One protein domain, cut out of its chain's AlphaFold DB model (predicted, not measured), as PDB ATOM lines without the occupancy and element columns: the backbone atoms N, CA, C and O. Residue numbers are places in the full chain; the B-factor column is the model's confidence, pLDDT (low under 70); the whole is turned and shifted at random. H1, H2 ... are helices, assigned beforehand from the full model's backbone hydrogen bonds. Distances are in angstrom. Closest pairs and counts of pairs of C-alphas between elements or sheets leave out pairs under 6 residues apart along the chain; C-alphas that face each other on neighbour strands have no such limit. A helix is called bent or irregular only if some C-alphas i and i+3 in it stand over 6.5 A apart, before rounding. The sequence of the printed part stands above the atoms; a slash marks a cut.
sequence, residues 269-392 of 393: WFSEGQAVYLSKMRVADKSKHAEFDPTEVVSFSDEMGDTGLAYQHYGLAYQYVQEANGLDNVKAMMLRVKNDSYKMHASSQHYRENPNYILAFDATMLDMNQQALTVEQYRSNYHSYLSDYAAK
ATOM      1  N   TRP A 269      97.112 109.888 106.264       96.00
ATOM      2  CA  TRP A 269      97.398 109.800 107.702       96.00
ATOM      3  C   TRP A 269      97.973 108.439 108.122       96.00
ATOM      4  O   TRP A 269      98.843 108.374 108.984       96.00
ATOM      5  N   PHE A 270      97.501 107.346 107.512       97.94
ATOM      6  CA  PHE A 270      97.950 106.001 107.860       97.94
ATOM      7  C   PHE A 270      99.348 105.737 107.304       97.94
ATOM      8  O   PHE A 270     100.219 105.257 108.025       97.94
ATOM      9  N   SER A 271      99.563 106.048 106.022       97.69
ATOM     10  CA  SER A 271     100.847 105.810 105.353       97.69
ATOM     11  C   SER A 271     101.973 106.650 105.944       97.69
ATOM     12  O   SER A 271     102.994 106.094 106.349       97.69
ATOM     13  N   GLU A 272     101.766 107.959 106.067       97.62
ATOM     14  CA  GLU A 272     102.731 108.873 106.683       97.62
ATOM     15  C   GLU A 272     102.902 108.563 108.172       97.62
ATOM     16  O   GLU A 272     104.017 108.527 108.680       97.62
ATOM     17  N   GLY A 273     101.810 108.254 108.882       98.50
ATOM     18  CA  GLY A 273     101.860 107.921 110.303       98.50
ATOM     19  C   GLY A 273     102.658 106.654 110.599       98.50
ATOM     20  O   GLY A 273     103.476 106.636 111.520       98.50
ATOM     21  N   GLN A 274     102.474 105.612 109.785       98.75
ATOM     22  CA  GLN A 274     103.279 104.397 109.860       98.75
ATOM     23  C   GLN A 274     104.754 104.693 109.602       98.75
ATOM     24  O   GLN A 274     105.603 104.237 110.370       98.75
ATOM     25  N   ALA A 275     105.060 105.462 108.557       98.56
ATOM     26  CA  ALA A 275     106.429 105.806 108.200       98.56
ATOM     27  C   ALA A 275     107.112 106.640 109.301       98.56
ATOM     28  O   ALA A 275     108.202 106.269 109.742       98.56
ATOM     29  N   VAL A 276     106.435 107.648 109.864       98.31
ATOM     30  CA  VAL A 276     106.921 108.460 110.998       98.31
ATOM     31  C   VAL A 276     107.189 107.596 112.232       98.31
ATOM     32  O   VAL A 276     108.271 107.656 112.823       98.31
ATOM     33  N   TYR A 277     106.214 106.779 112.640       98.50
ATOM     34  CA  TYR A 277     106.314 105.994 113.872       98.50
ATOM     35  C   TYR A 277     107.400 104.911 113.787       98.50
ATOM     36  O   TYR A 277     108.183 104.710 114.724       98.50
ATOM     37  N   LEU A 278     107.472 104.204 112.656       98.31
ATOM     38  CA  LEU A 278     108.396 103.087 112.476       98.31
ATOM     39  C   LEU A 278     109.829 103.544 112.175       98.31
ATOM     40  O   LEU A 278     110.763 102.898 112.651       98.31
ATOM     41  N   SER A 279     110.018 104.690 111.511       97.88
ATOM     42  CA  SER A 279     111.339 105.318 111.307       97.88
ATOM     43  C   SER A 279     111.911 105.999 112.555       97.88
ATOM     44  O   SER A 279     113.044 106.482 112.538       97.88
ATOM     45  N   LYS A 280     111.150 106.039 113.659       97.38
ATOM     46  CA  LYS A 280     111.524 106.727 114.911       97.38
ATOM     47  C   LYS A 280     111.709 108.234 114.732       97.38
ATOM     48  O   LYS A 280     112.452 108.872 115.490       97.38
ATOM     49  N   MET A 281     111.028 108.812 113.746       95.44
ATOM     50  CA  MET A 281     110.809 110.250 113.695       95.44
ATOM     51  C   MET A 281     109.892 110.678 114.846       95.44
ATOM     52  O   MET A 281     109.311 109.864 115.568       95.44
ATOM     53  N   ARG A 282     109.826 111.988 115.086       95.62
ATOM     54  CA  ARG A 282     109.080 112.535 116.217       95.62
ATOM     55  C   ARG A 282     107.582 112.261 116.055       95.62
ATOM     56  O   ARG A 282     107.005 112.558 115.018       95.62
ATOM     57  N   VAL A 283     106.968 111.773 117.127       97.38
ATOM     58  CA  VAL A 283     105.523 111.563 117.261       97.38
ATOM     59  C   VAL A 283     104.971 112.585 118.255       97.38
ATOM     60  O   VAL A 283     105.680 112.998 119.178       97.38
ATOM     61  N   ALA A 284     103.731 113.033 118.050       97.31
ATOM     62  CA  ALA A 284     103.066 113.945 118.973       97.31
ATOM     63  C   ALA A 284     102.871 113.278 120.343       97.31
ATOM     64  O   ALA A 284     102.623 112.075 120.435       97.31
ATOM     65  N   ASP A 285     102.955 114.062 121.418       95.44
ATOM     66  CA  ASP A 285     102.612 113.554 122.746       95.44
ATOM     67  C   ASP A 285     101.123 113.183 122.783       95.44
ATOM     68  O   ASP A 285     100.283 113.923 122.260       95.44
ATOM     69  N   LYS A 286     100.785 112.067 123.439       94.44
ATOM     70  CA  LYS A 286      99.396 111.635 123.623       94.44
ATOM     71  C   LYS A 286      98.551 112.759 124.223       94.44
ATOM     72  O   LYS A 286      97.431 112.964 123.780       94.44
ATOM     73  N   SER A 287      99.091 113.543 125.163       93.62
ATOM     74  CA  SER A 287      98.378 114.654 125.809       93.62
ATOM     75  C   SER A 287      98.040 115.811 124.866       93.62
ATOM     76  O   SER A 287      97.265 116.692 125.229       93.62
ATOM     77  N   LYS A 288      98.654 115.850 123.681       94.94
ATOM     78  CA  LYS A 288      98.452 116.886 122.667       94.94
ATOM     79  C   LYS A 288      97.484 116.469 121.575       94.94
ATOM     80  O   LYS A 288      97.299 117.225 120.634       94.94
ATOM     81  N   HIS A 289      96.831 115.310 121.689       94.75
ATOM     82  CA  HIS A 289      95.976 114.771 120.629       94.75
ATOM     83  C   HIS A 289      94.911 115.753 120.109       94.75
ATOM     84  O   HIS A 289      94.500 115.604 118.969       94.75
ATOM     85  N   ALA A 290      94.475 116.732 120.913       94.12
ATOM     86  CA  ALA A 290      93.477 117.744 120.558       94.12
ATOM     87  C   ALA A 290      94.004 118.896 119.671       94.12
ATOM     88  O   ALA A 290      93.231 119.770 119.295       94.12
ATOM     89  N   GLU A 291      95.306 118.944 119.366       93.25
ATOM     90  CA  GLU A 291      95.902 119.990 118.515       93.25
ATOM     91  C   GLU A 291      95.672 119.741 117.008       93.25
ATOM     92  O   GLU A 291      95.850 120.663 116.212       93.25
ATOM     93  N   PHE A 292      95.282 118.520 116.605       94.00
ATOM     94  CA  PHE A 292      95.086 118.146 115.199       94.00
ATOM     95  C   PHE A 292      94.219 116.881 115.046       94.00
ATOM     96  O   PHE A 292      94.358 115.951 115.845       94.00
ATOM     97  N   ASP A 293      93.416 116.817 113.977       93.38
ATOM     98  CA  ASP A 293      92.552 115.685 113.602       93.38
ATOM     99  C   ASP A 293      93.152 114.863 112.439       93.38
ATOM    100  O   ASP A 293      92.820 115.071 111.269       93.38
ATOM    101  N   PRO A 294      94.061 113.905 112.710       94.56
ATOM    102  CA  PRO A 294      94.793 113.196 111.662       94.56
ATOM    103  C   PRO A 294      93.909 112.290 110.803       94.56
ATOM    104  O   PRO A 294      94.144 112.167 109.606       94.56
ATOM    105  N   THR A 295      92.877 111.673 111.380       92.75
ATOM    106  CA  THR A 295      92.030 110.661 110.721       92.75
ATOM    107  C   THR A 295      91.126 111.216 109.614       92.75
ATOM    108  O   THR A 295      90.477 110.447 108.897       92.75
ATOM    109  N   GLU A 296      91.053 112.541 109.473       90.06
ATOM    110  CA  GLU A 296      90.339 113.213 108.382       90.06
ATOM    111  C   GLU A 296      91.213 113.413 107.135       90.06
ATOM    112  O   GLU A 296      90.691 113.649 106.045       90.06
ATOM    113  N   VAL A 297      92.536 113.253 107.254       92.25
ATOM    114  CA  VAL A 297      93.466 113.506 106.151       92.25
ATOM    115  C   VAL A 297      93.650 112.254 105.295       92.25
ATOM    116  O   VAL A 297      94.501 111.395 105.548       92.25
ATOM    117  N   VAL A 298      92.814 112.145 104.262       90.12
ATOM    118  CA  VAL A 298      92.805 111.008 103.332       90.12
ATOM    119  C   VAL A 298      93.797 111.212 102.185       90.12
ATOM    120  O   VAL A 298      94.461 110.263 101.773       90.12
ATOM    121  N   SER A 299      93.938 112.443 101.703       87.50
ATOM    122  CA  SER A 299      94.806 112.836 100.593       87.50
ATOM    123  C   SER A 299      95.639 114.072 100.939       87.50
ATOM    124  O   SER A 299      95.372 114.758 101.921       87.50
ATOM    125  N   PHE A 300      96.622 114.400 100.094       82.06
ATOM    126  CA  PHE A 300      97.417 115.627 100.242       82.06
ATOM    127  C   PHE A 300      96.540 116.891 100.296       82.06
ATOM    128  O   PHE A 300      96.818 117.800 101.064       82.06
ATOM    129  N   SER A 301      95.441 116.934  99.533       85.44
ATOM    130  CA  SER A 301      94.543 118.098  99.504       85.44
ATOM    131  C   SER A 301      93.699 118.293 100.763       85.44
ATOM    132  O   SER A 301      93.069 119.338 100.899       85.44
ATOM    133  N   ASP A 302      93.646 117.292 101.644       84.81
ATOM    134  CA  ASP A 302      92.920 117.383 102.910       84.81
ATOM    135  C   ASP A 302      93.838 117.882 104.048       84.81
ATOM    136  O   ASP A 302      93.356 118.242 105.119       84.81
ATOM    137  N   GLU A 303      95.158 117.927 103.825       83.75
ATOM    138  CA  GLU A 303      96.125 118.443 104.793       83.75
ATOM    139  C   GLU A 303      96.023 119.972 104.884       83.75
ATOM    140  O   GLU A 303      96.191 120.695 103.902       83.75
ATOM    141  N   MET A 304      95.747 120.471 106.088       78.44
ATOM    142  CA  MET A 304      95.615 121.896 106.376       78.44
ATOM    143  C   MET A 304      96.526 122.270 107.548       78.44
ATOM    144  O   MET A 304      96.578 121.558 108.546       78.44
ATOM    145  N   GLY A 305      97.189 123.426 107.469       82.00
ATOM    146  CA  GLY A 305      98.015 123.951 108.562       82.00
ATOM    147  C   GLY A 305      99.499 123.593 108.449       82.00
ATOM    148  O   GLY A 305     100.054 123.577 107.355       82.00
ATOM    149  N   ASP A 306     100.157 123.398 109.594       84.94
ATOM    150  CA  ASP A 306     101.588 123.083 109.665       84.94
ATOM    151  C   ASP A 306     101.824 121.590 109.387       84.94
ATOM    152  O   ASP A 306     101.450 120.730 110.187       84.94
ATOM    153  N   THR A 307     102.467 121.281 108.261       80.56
ATOM    154  CA  THR A 307     102.793 119.907 107.845       80.56
ATOM    155  C   THR A 307     103.651 119.163 108.875       80.56
ATOM    156  O   THR A 307     103.433 117.980 109.133       80.56
ATOM    157  N   GLY A 308     104.601 119.839 109.527       84.50
ATOM    158  CA  GLY A 308     105.453 119.228 110.549       84.50
ATOM    159  C   GLY A 308     104.676 118.828 111.807       84.50
ATOM    160  O   GLY A 308     105.002 117.821 112.444       84.50
ATOM    161  N   LEU A 309     103.632 119.586 112.155       90.38
ATOM    162  CA  LEU A 309     102.664 119.211 113.183       90.38
ATOM    163  C   LEU A 309     101.800 118.034 112.708       90.38
ATOM    164  O   LEU A 309     101.685 117.043 113.427       90.38
ATOM    165  N   ALA A 310     101.256 118.098 111.491       93.56
ATOM    166  CA  ALA A 310     100.392 117.054 110.943       93.56
ATOM    167  C   ALA A 310     101.059 115.665 110.977       93.56
ATOM    168  O   ALA A 310     100.480 114.715 111.502       93.56
ATOM    169  N   TYR A 311     102.320 115.561 110.541       94.06
ATOM    170  CA  TYR A 311     103.084 114.303 110.530       94.06
ATOM    171  C   TYR A 311     103.275 113.698 111.926       94.06
ATOM    172  O   TYR A 311     103.121 112.490 112.110       94.06
ATOM    173  N   GLN A 312     103.550 114.529 112.937       97.12
ATOM    174  CA  GLN A 312     103.655 114.067 114.324       97.12
ATOM    175  C   GLN A 312     102.334 113.454 114.813       97.12
ATOM    176  O   GLN A 312     102.344 112.456 115.538       97.12
ATOM    177  N   HIS A 313     101.200 114.024 114.398       97.88
ATOM    178  CA  HIS A 313      99.870 113.528 114.745       97.88
ATOM    179  C   HIS A 313      99.442 112.312 113.917       97.88
ATOM    180  O   HIS A 313      98.790 111.424 114.464       97.88
ATOM    181  N   TYR A 314      99.859 112.202 112.651       98.31
ATOM    182  CA  TYR A 314      99.739 110.959 111.882       98.31
ATOM    183  C   TYR A 314     100.465 109.819 112.596       98.31
ATOM    184  O   TYR A 314      99.892 108.748 112.792       98.31
ATOM    185  N   GLY A 315     101.693 110.077 113.062       98.44
ATOM    186  CA  GLY A 315     102.471 109.124 113.851       98.44
ATOM    187  C   GLY A 315     101.748 108.677 115.123       98.44
ATOM    188  O   GLY A 315     101.741 107.488 115.432       98.44
ATOM    189  N   LEU A 316     101.082 109.599 115.830       98.56
ATOM    190  CA  LEU A 316     100.327 109.294 117.052       98.56
ATOM    191  C   LEU A 316      99.068 108.461 116.757       98.56
ATOM    192  O   LEU A 316      98.773 107.505 117.475       98.56
ATOM    193  N   ALA A 317      98.342 108.793 115.688       98.44
ATOM    194  CA  ALA A 317      97.179 108.020 115.266       98.44
ATOM    195  C   ALA A 317      97.569 106.595 114.850       98.44
ATOM    196  O   ALA A 317      96.968 105.618 115.297       98.44
ATOM    197  N   TYR A 318      98.634 106.455 114.057       98.62
ATOM    198  CA  TYR A 318      99.156 105.141 113.704       98.62
ATOM    199  C   TYR A 318      99.642 104.366 114.936       98.62
ATOM    200  O   TYR A 318      99.332 103.184 115.063       98.62
ATOM    201  N   GLN A 319     100.356 105.020 115.862       98.31
ATOM    202  CA  GLN A 319     100.824 104.402 117.105       98.31
ATOM    203  C   GLN A 319      99.673 103.760 117.886       98.31
ATOM    204  O   GLN A 319      99.795 102.612 118.305       98.31
ATOM    205  N   TYR A 320      98.551 104.469 118.050       98.31
ATOM    206  CA  TYR A 320      97.366 103.935 118.725       98.31
ATOM    207  C   TYR A 320      96.887 102.630 118.071       98.31
ATOM    208  O   TYR A 320      96.699 101.618 118.750       98.31
ATOM    209  N   VAL A 321      96.725 102.640 116.743       98.31
ATOM    210  CA  VAL A 321      96.261 101.467 115.987       98.31
ATOM    211  C   VAL A 321      97.273 100.326 116.088       98.31
ATOM    212  O   VAL A 321      96.891  99.184 116.349       98.31
ATOM    213  N   GLN A 322      98.566 100.610 115.923       98.12
ATOM    214  CA  GLN A 322      99.615  99.600 115.978       98.12
ATOM    215  C   GLN A 322      99.712  98.962 117.366       98.12
ATOM    216  O   GLN A 322      99.807  97.739 117.441       98.12
ATOM    217  N   GLU A 323      99.669  99.735 118.451       97.44
ATOM    218  CA  GLU A 323      99.772  99.198 119.814       97.44
ATOM    219  C   GLU A 323      98.543  98.376 120.222       97.44
ATOM    220  O   GLU A 323      98.695  97.360 120.901       97.44
ATOM    221  N   ALA A 324      97.342  98.750 119.765       97.81
ATOM    222  CA  ALA A 324      96.123  97.980 120.021       97.81
ATOM    223  C   ALA A 324      96.103  96.620 119.299       97.81
ATOM    224  O   ALA A 324      95.514  95.661 119.801       97.81
ATOM    225  N   ASN A 325      96.735  96.541 118.122       98.19
ATOM    226  CA  ASN A 325      96.568  95.419 117.194       98.19
ATOM    227  C   ASN A 325      97.824  94.563 117.009       98.19
ATOM    228  O   ASN A 325      97.720  93.396 116.636       98.19
ATOM    229  N   GLY A 326      99.011  95.108 117.258       97.19
ATOM    230  CA  GLY A 326     100.278  94.499 116.869       97.19
ATOM    231  C   GLY A 326     100.567  94.635 115.368       97.19
ATOM    232  O   GLY A 326      99.671  94.716 114.526       97.19
ATOM    233  N   LEU A 327     101.854  94.651 115.023       95.81
ATOM    234  CA  LEU A 327     102.321  94.888 113.654       95.81
ATOM    235  C   LEU A 327     101.863  93.807 112.657       95.81
ATOM    236  O   LEU A 327     101.562  94.127 111.509       95.81
ATOM    237  N   ASP A 328     101.740  92.549 113.090       95.81
ATOM    238  CA  ASP A 328     101.282  91.457 112.222       95.81
ATOM    239  C   ASP A 328      99.836  91.629 111.756       95.81
ATOM    240  O   ASP A 328      99.545  91.411 110.580       95.81
ATOM    241  N   ASN A 329      98.941  92.085 112.637       97.00
ATOM    242  CA  ASN A 329      97.551  92.352 112.267       97.00
ATOM    243  C   ASN A 329      97.445  93.566 111.338       97.00
ATOM    244  O   ASN A 329      96.681  93.535 110.375       97.00
ATOM    245  N   VAL A 330      98.256  94.605 111.565       97.94
ATOM    246  CA  VAL A 330      98.326  95.765 110.664       97.94
ATOM    247  C   VAL A 330      98.830  95.351 109.276       97.94
ATOM    248  O   VAL A 330      98.226  95.709 108.267       97.94
ATOM    249  N   LYS A 331      99.887  94.534 109.201       96.44
ATOM    250  CA  LYS A 331     100.402  93.986 107.935       96.44
ATOM    251  C   LYS A 331      99.366  93.097 107.236       96.44
ATOM    252  O   LYS A 331      99.200  93.195 106.022       96.44
ATOM    253  N   ALA A 332      98.638  92.264 107.980       95.38
ATOM    254  CA  ALA A 332      97.555  91.446 107.435       95.38
ATOM    255  C   ALA A 332      96.416  92.306 106.862       95.38
ATOM    256  O   ALA A 332      95.919  92.010 105.775       95.38
ATOM    257  N   MET A 333      96.047  93.399 107.539       97.00
ATOM    258  CA  MET A 333      95.092  94.387 107.027       97.00
ATOM    259  C   MET A 333      95.587  94.993 105.710       97.00
ATOM    260  O   MET A 333      94.861  94.956 104.720       97.00
ATOM    261  N   MET A 334      96.842  95.449 105.653       96.88
ATOM    262  CA  MET A 334      97.443  96.012 104.436       96.88
ATOM    263  C   MET A 334      97.409  95.025 103.257       96.88
ATOM    264  O   MET A 334      97.000  95.395 102.157       96.88
ATOM    265  N   LEU A 335      97.743  93.752 103.488       93.38
ATOM    266  CA  LEU A 335      97.657  92.706 102.462       93.38
ATOM    267  C   LEU A 335      96.220  92.473 101.974       93.38
ATOM    268  O   LEU A 335      96.015  92.216 100.788       93.38
ATOM    269  N   ARG A 336      95.218  92.589 102.855       92.94
ATOM    270  CA  ARG A 336      93.805  92.545 102.453       92.94
ATOM    271  C   ARG A 336      93.418  93.738 101.587       92.94
ATOM    272  O   ARG A 336      92.709  93.543 100.607       92.94
ATOM    273  N   VAL A 337      93.932  94.943 101.861       92.19
ATOM    274  CA  VAL A 337      93.691  96.120 100.998       92.19
ATOM    275  C   VAL A 337      94.079  95.828  99.545       92.19
ATOM    276  O   VAL A 337      93.327  96.161  98.622       92.19
ATOM    277  N   LYS A 338      95.229  95.170  99.351       88.56
ATOM    278  CA  LYS A 338      95.749  94.787  98.036       88.56
ATOM    279  C   LYS A 338      94.993  93.626  97.393       88.56
ATOM    280  O   LYS A 338      94.632  93.734  96.223       88.56
ATOM    281  N   ASN A 339      94.784  92.540  98.139       84.38
ATOM    282  CA  ASN A 339      94.361  91.249  97.589       84.38
ATOM    283  C   ASN A 339      92.844  91.029  97.586       84.38
ATOM    284  O   ASN A 339      92.350  90.263  96.757       84.38
ATOM    285  N   ASP A 340      92.096  91.655  98.501       82.69
ATOM    286  CA  ASP A 340      90.641  91.499  98.524       82.69
ATOM    287  C   ASP A 340      90.071  92.066  97.217       82.69
ATOM    288  O   ASP A 340      90.500  93.123  96.735       82.69
ATOM    289  N   SER A 341      89.108  91.340  96.632       69.81
ATOM    290  CA  SER A 341      88.548  91.659  95.318       69.81
ATOM    291  C   SER A 341      88.234  93.143  95.215       69.81
ATOM    292  O   SER A 341      87.552  93.688  96.084       69.81
ATOM    293  N   TYR A 342      88.741  93.782  94.161       66.81
ATOM    294  CA  TYR A 342      88.547  95.206  93.926       66.81
ATOM    295  C   TYR A 342      87.059  95.554  94.023       66.81
ATOM    296  O   TYR A 342      86.247  95.116  93.208       66.81
ATOM    297  N   LYS A 343      86.696  96.313  95.060       67.44
ATOM    298  CA  LYS A 343      85.362  96.881  95.196       67.44
ATOM    299  C   LYS A 343      85.403  98.277  94.620       67.44
ATOM    300  O   LYS A 343      85.893  99.212  95.253       67.44
ATOM    301  N   MET A 344      84.903  98.400  93.398       60.25
ATOM    302  CA  MET A 344      84.719  99.707  92.812       60.25
ATOM    303  C   MET A 344      83.584 100.431  93.543       60.25
ATOM    304  O   MET A 344      82.553  99.827  93.817       60.25
ATOM    305  N   HIS A 345      83.842 101.681  93.940       52.62
ATOM    306  CA  HIS A 345      82.949 102.615  94.641       52.62
ATOM    307  C   HIS A 345      81.562 102.078  95.048       52.62
ATOM    308  O   HIS A 345      80.555 102.370  94.407       52.62
ATOM    309  N   ALA A 346      81.474 101.424  96.209       42.97
ATOM    310  CA  ALA A 346      80.205 101.343  96.928       42.97
ATOM    311  C   ALA A 346      79.909 102.719  97.551       42.97
ATOM    312  O   ALA A 346      80.249 102.984  98.696       42.97
ATOM    313  N   SER A 347      79.385 103.633  96.732       38.78
ATOM    314  CA  SER A 347      78.477 104.735  97.078       38.78
ATOM    315  C   SER A 347      78.504 105.336  98.499       38.78
ATOM    316  O   SER A 347      77.446 105.600  99.067       38.78
ATOM    317  N   SER A 348      79.660 105.666  99.065       41.69
ATOM    318  CA  SER A 348      79.726 106.710 100.084       41.69
ATOM    319  C   SER A 348      80.535 107.863  99.521       41.69
ATOM    320  O   SER A 348      81.747 107.942  99.692       41.69
ATOM    321  N   GLN A 349      79.842 108.809  98.887       44.69
ATOM    322  CA  GLN A 349      80.395 110.133  98.574       44.69
ATOM    323  C   GLN A 349      80.958 110.856  99.821       44.69
ATOM    324  O   GLN A 349      81.569 111.910  99.689       44.69
ATOM    325  N   HIS A 350      80.739 110.309 101.025       48.00
ATOM    326  CA  HIS A 350      81.268 110.793 102.298       48.00
ATOM    327  C   HIS A 350      82.745 110.480 102.550       48.00
ATOM    328  O   HIS A 350      83.380 111.244 103.267       48.00
ATOM    329  N   TYR A 351      83.317 109.433 101.951       55.03
ATOM    330  CA  TYR A 351      84.710 109.067 102.215       55.03
ATOM    331  C   TYR A 351      85.484 109.075 100.901       55.03
ATOM    332  O   TYR A 351      85.286 108.217 100.046       55.03
ATOM    333  N   ARG A 352      86.390 110.047 100.732       73.25
ATOM    334  CA  ARG A 352      87.371 110.112  99.624       73.25
ATOM    335  C   ARG A 352      88.422 108.982  99.693       73.25
ATOM    336  O   ARG A 352      89.485 109.082  99.094       73.25
ATOM    337  N   GLU A 353      88.146 107.937 100.465       83.81
ATOM    338  CA  GLU A 353      89.070 106.907 100.927       83.81
ATOM    339  C   GLU A 353      88.804 105.582 100.208       83.81
ATOM    340  O   GLU A 353      87.698 105.324  99.729       83.81
ATOM    341  N   ASN A 354      89.824 104.730 100.096       85.88
ATOM    342  CA  ASN A 354      89.704 103.492  99.336       85.88
ATOM    343  C   ASN A 354      88.720 102.511 100.016       85.88
ATOM    344  O   ASN A 354      88.944 102.147 101.172       85.88
ATOM    345  N   PRO A 355      87.689 101.992  99.315       85.50
ATOM    346  CA  PRO A 355      86.739 101.052  99.913       85.50
ATOM    347  C   PRO A 355      87.385  99.772 100.455       85.50
ATOM    348  O   PRO A 355      86.958  99.269 101.491       85.50
ATOM    349  N   ASN A 356      88.436  99.255  99.806       87.50
ATOM    350  CA  ASN A 356      89.137  98.074 100.317       87.50
ATOM    351  C   ASN A 356      89.877  98.376 101.624       87.50
ATOM    352  O   ASN A 356      89.967  97.491 102.465       87.50
ATOM    353  N   TYR A 357      90.384  99.600 101.809       92.62
ATOM    354  CA  TYR A 357      90.983 100.002 103.082       92.62
ATOM    355  C   TYR A 357      89.941 100.012 104.195       92.62
ATOM    356  O   TYR A 357      90.158  99.368 105.215       92.62
ATOM    357  N   ILE A 358      88.787 100.648 103.969       91.81
ATOM    358  CA  ILE A 358      87.693 100.693 104.951       91.81
ATOM    359  C   ILE A 358      87.262  99.275 105.336       91.81
ATOM    360  O   ILE A 358      87.254  98.922 106.510       91.81
ATOM    361  N   LEU A 359      86.986  98.419 104.346       91.50
ATOM    362  CA  LEU A 359      86.561  97.038 104.586       91.50
ATOM    363  C   LEU A 359      87.629  96.193 105.290       91.50
ATOM    364  O   LEU A 359      87.289  95.325 106.095       91.50
ATOM    365  N   ALA A 360      88.910  96.398 104.976       94.69
ATOM    366  CA  ALA A 360      89.998  95.689 105.637       94.69
ATOM    367  C   ALA A 360      90.162  96.163 107.085       94.69
ATOM    368  O   ALA A 360      90.250  95.323 107.982       94.69
ATOM    369  N   PHE A 361      90.155  97.477 107.319       96.31
ATOM    370  CA  PHE A 361      90.280  98.091 108.638       96.31
ATOM    371  C   PHE A 361      89.120  97.672 109.549       96.31
ATOM    372  O   PHE A 361      89.362  97.044 110.575       96.31
ATOM    373  N   ASP A 362      87.872  97.895 109.124       95.19
ATOM    374  CA  ASP A 362      86.658  97.597 109.901       95.19
ATOM    375  C   ASP A 362      86.548  96.122 110.302       95.19
ATOM    376  O   ASP A 362      85.940  95.773 111.313       95.19
ATOM    377  N   ALA A 363      87.127  95.236 109.494       94.88
ATOM    378  CA  ALA A 363      87.089  93.802 109.723       94.88
ATOM    379  C   ALA A 363      88.253  93.273 110.576       94.88
ATOM    380  O   ALA A 363      88.229  92.094 110.931       94.88
ATOM    381  N   THR A 364      89.294  94.068 110.845       95.25
ATOM    382  CA  THR A 364      90.527  93.567 111.484       95.25
ATOM    383  C   THR A 364      91.012  94.388 112.664       95.25
ATOM    384  O   THR A 364      91.683  93.827 113.528       95.25
ATOM    385  N   MET A 365      90.712  95.683 112.707       97.94
ATOM    386  CA  MET A 365      91.270  96.581 113.706       97.94
ATOM    387  C   MET A 365      90.422  96.610 114.973       97.94
ATOM    388  O   MET A 365      89.190  96.572 114.952       97.94
ATOM    389  N   LEU A 366      91.127  96.676 116.091       98.06
ATOM    390  CA  LEU A 366      90.601  96.775 117.436       98.06
ATOM    391  C   LEU A 366      91.053  98.083 118.085       98.06
ATOM    392  O   LEU A 366      92.102  98.638 117.745       98.06
ATOM    393  N   ASP A 367      90.272  98.544 119.053       97.38
ATOM    394  CA  ASP A 367      90.649  99.620 119.956       97.38
ATOM    395  C   ASP A 367      91.560  99.113 121.098       97.38
ATOM    396  O   ASP A 367      91.791  97.912 121.286       97.38
ATOM    397  N   MET A 368      92.067 100.031 121.925       95.75
ATOM    398  CA  MET A 368      92.919  99.692 123.080       95.75
ATOM    399  C   MET A 368      92.204  98.879 124.182       95.75
ATOM    400  O   MET A 368      92.840  98.501 125.169       95.75
ATOM    401  N   ASN A 369      90.894  98.647 124.064       94.88
ATOM    402  CA  ASN A 369      90.082  97.802 124.941       94.88
ATOM    403  C   ASN A 369      89.673  96.486 124.249       94.88
ATOM    404  O   ASN A 369      88.821  95.754 124.763       94.88
ATOM    405  N   GLN A 370      90.302  96.171 123.109       96.12
ATOM    406  CA  GLN A 370      90.081  94.963 122.315       96.12
ATOM    407  C   GLN A 370      88.643  94.836 121.782       96.12
ATOM    408  O   GLN A 370      88.147  93.729 121.576       96.12
ATOM    409  N   GLN A 371      87.958  95.963 121.578       97.19
ATOM    410  CA  GLN A 371      86.681  96.022 120.869       97.19
ATOM    411  C   GLN A 371      86.918  96.323 119.391       97.19
ATOM    412  O   GLN A 371      87.905  96.968 119.049       97.19
ATOM    413  N   ALA A 372      86.014  95.872 118.520       97.69
ATOM    414  CA  ALA A 372      86.080  96.191 117.095       97.69
ATOM    415  C   ALA A 372      86.097  97.710 116.876       97.69
ATOM    416  O   ALA A 372      85.297  98.429 117.478       97.69
ATOM    417  N   LEU A 373      87.000  98.168 116.009       97.81
ATOM    418  CA  LEU A 373      87.196  99.570 115.674       97.81
ATOM    419  C   LEU A 373      87.004  99.758 114.170       97.81
ATOM    420  O   LEU A 373      87.812  99.289 113.371       97.81
ATOM    421  N   THR A 374      85.951 100.473 113.784       96.56
ATOM    422  CA  THR A 374      85.757 100.880 112.388       96.56
ATOM    423  C   THR A 374      86.476 102.189 112.080       96.56
ATOM    424  O   THR A 374      86.753 102.988 112.980       96.56
ATOM    425  N   VAL A 375      86.741 102.450 110.799       94.19
ATOM    426  CA  VAL A 375      87.291 103.727 110.318       94.19
ATOM    427  C   VAL A 375      86.426 104.892 110.788       94.19
ATOM    428  O   VAL A 375      86.949 105.887 111.288       94.19
ATOM    429  N   GLU A 376      85.101 104.761 110.678       92.62
ATOM    430  CA  GLU A 376      84.175 105.811 111.109       92.62
ATOM    431  C   GLU A 376      84.226 106.023 112.623       92.62
ATOM    432  O   GLU A 376      84.337 107.156 113.079       92.62
ATOM    433  N   GLN A 377      84.217 104.947 113.415       95.56
ATOM    434  CA  GLN A 377      84.329 105.061 114.868       95.56
ATOM    435  C   GLN A 377      85.630 105.741 115.278       95.56
ATOM    436  O   GLN A 377      85.600 106.622 116.140       95.56
ATOM    437  N   TYR A 378      86.748 105.345 114.663       96.56
ATOM    438  CA  TYR A 378      88.049 105.914 114.975       96.56
ATOM    439  C   TYR A 378      88.106 107.395 114.621       96.56
ATOM    440  O   TYR A 378      88.556 108.186 115.442       96.56
ATOM    441  N   ARG A 379      87.572 107.782 113.459       93.19
ATOM    442  CA  ARG A 379      87.504 109.177 113.026       93.19
ATOM    443  C   ARG A 379      86.628 110.024 113.946       93.19
ATOM    444  O   ARG A 379      87.098 111.022 114.479       93.19
ATOM    445  N   SER A 380      85.379 109.620 114.186       93.88
ATOM    446  CA  SER A 380      84.436 110.426 114.975       93.88
ATOM    447  C   SER A 380      84.820 110.541 116.451       93.88
ATOM    448  O   SER A 380      84.390 111.478 117.121       93.88
ATOM    449  N   ASN A 381      85.589 109.584 116.982       96.56
ATOM    450  CA  ASN A 381      85.915 109.508 118.408       96.56
ATOM    451  C   ASN A 381      87.424 109.539 118.687       96.56
ATOM    452  O   ASN A 381      87.829 109.207 119.804       96.56
ATOM    453  N   TYR A 382      88.250 109.947 117.715       96.62
ATOM    454  CA  TYR A 382      89.716 109.937 117.798       96.62
ATOM    455  C   TYR A 382      90.212 110.526 119.126       96.62
ATOM    456  O   TYR A 382      90.878 109.854 119.911       96.62
ATOM    457  N   HIS A 383      89.800 111.749 119.457       97.00
ATOM    458  CA  HIS A 383      90.230 112.404 120.693       97.00
ATOM    459  C   HIS A 383      89.783 111.692 121.975       97.00
ATOM    460  O   HIS A 383      90.517 111.718 122.961       97.00
ATOM    461  N   SER A 384      88.617 111.041 121.977       96.62
ATOM    462  CA  SER A 384      88.165 110.257 123.133       96.62
ATOM    463  C   SER A 384      89.047 109.026 123.323       96.62
ATOM    464  O   SER A 384      89.515 108.768 124.430       96.62
ATOM    465  N   TYR A 385      89.349 108.309 122.237       96.81
ATOM    466  CA  TYR A 385      90.263 107.169 122.274       96.81
ATOM    467  C   TYR A 385      91.660 107.566 122.755       96.81
ATOM    468  O   TYR A 385      92.272 106.837 123.539       96.81
ATOM    469  N   LEU A 386      92.162 108.721 122.313       96.69
ATOM    470  CA  LEU A 386      93.479 109.214 122.702       96.69
ATOM    471  C   LEU A 386      93.504 109.743 124.142       96.69
ATOM    472  O   LEU A 386      94.510 109.552 124.821       96.69
ATOM    473  N   SER A 387      92.404 110.315 124.640       95.62
ATOM    474  CA  SER A 387      92.259 110.679 126.059       95.62
ATOM    475  C   SER A 387      92.369 109.444 126.956       95.62
ATOM    476  O   SER A 387      93.157 109.431 127.904       95.62
ATOM    477  N   ASP A 388      91.643 108.374 126.621       92.19
ATOM    478  CA  ASP A 388      91.690 107.112 127.366       92.19
ATOM    479  C   ASP A 388      93.070 106.451 127.276       92.19
ATOM    480  O   ASP A 388      93.576 105.888 128.247       92.19
ATOM    481  N   TYR A 389      93.709 106.535 126.108       93.06
ATOM    482  CA  TYR A 389      95.048 106.005 125.875       93.06
ATOM    483  C   TYR A 389      96.142 106.780 126.618       93.06
ATOM    484  O   TYR A 389      97.087 106.168 127.113       93.06
ATOM    485  N   ALA A 390      96.014 108.105 126.732       90.31
ATOM    486  CA  ALA A 390      96.915 108.949 127.514       90.31
ATOM    487  C   ALA A 390      96.775 108.712 129.026       90.31
ATOM    488  O   ALA A 390      97.732 108.913 129.770       90.31
ATOM    489  N   ALA A 391      95.595 108.283 129.483       86.75
ATOM    490  CA  ALA A 391      95.321 107.988 130.888       86.75
ATOM    491  C   ALA A 391      95.829 106.606 131.346       86.75
ATOM    492  O   ALA A 391      95.876 106.345 132.551       86.75
ATOM    493  N   LYS A 392      96.194 105.711 130.416       75.69
ATOM    494  CA  LYS A 392      96.794 104.411 130.746       75.69
ATOM    495  C   LYS A 392      98.282 104.610 131.113       75.69
ATOM    496  O   LYS A 392      98.978 105.294 130.365       75.69
TER     497      LYS A 392
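AT A GLANCE: This is residues 269 to 392 of the 393 residues of an uncharacterized protein of Rheinheimera salexigens (UniProt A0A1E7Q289). A rounded cluster of crossed helices is built round the longest one, H3, which H1 crosses at close range, while H6, with a kink of 74 degrees, passes on the side of H3 away from H1. The short H2 packs on the later part of H6, and near the last residues of H3 the helices H4 and H5 fold into a hairpin. The printed part has 124 residues with six named helices, H1 to H6 in order along the chain, and no named strand; the class is all helix. The whole is compact, with a radius of gyration of the C-alphas of 13.9 A and spans of 38 by 32 by 27 A.

IN THESE COORDINATES: H3, residues 307 to 325, is 26.9 A from first to last C-alpha and begins at C-alpha 307, (102.793, 119.907, 107.845). H4, residues 327 to 339, measures 18.3 A, and H5 holds residues 355 to 364. H6, residues 375 to 391, measures 22.5 A and ends at C-alpha 391, (95.321, 107.988, 130.888); it is irregular, with C-alphas 380 and 383 8.4 A apart. H1, residues 269 to 278, begins at C-alpha 269, (97.398, 109.800, 107.702). H2, residues 286 to 291, is irregular too, with C-alphas 287 and 290 7.8 A apart.

HOW THE PARTS SIT: H3 touches H1 with residues 311 to 319 alone, about perpendicular at 79 degrees; the closest C-alphas, of Gly 273 and Gly 315, are 3.8 A apart. H3 and H2 only just touch, with 3 pairs of C-alphas within 8 A, the closest those of Leu 316 and Lys 286 at 7.0 A. H3 and H6 are close but not clearly touching, Tyr 320 and Leu 386 having the closest C-alphas at 7.7 A. H6 touches H2 with residues 383 to 390 alone, at a steep tilt of 48 degrees, opposite ways; the closest C-alphas, of Ala 390 and Lys 286, are 5.3 A apart. H4 and H5 form a helical hairpin and touch at a shallow tilt of 34 degrees, only just short of steep, with the closest C-alphas, of Val 337 and Asn 356, at 5.0 A. H1 and H6 are apart. In H1, H4 and H5 every O i to N i+4 pair is within hydrogen-bond range, against 14 of 15 in H3, 11 of 13 in H6 and 0 of 2 in H2, where 2 of 3 O i to N i+3 pairs are within range.

THE WHOLE: The C-alphas farthest apart, of Met 344 and Ala 391, are 40.4 A from each other. The printed part has no cut. The links H2 to H3 and H4 to H5 are long, with 15 residues each. The C-alphas of residues 340 to 354 lie 12 to 22 A from the mean of the C-alphas. The mean pLDDT of the printed part is 90.0, and residues 341 to 351 are under 70.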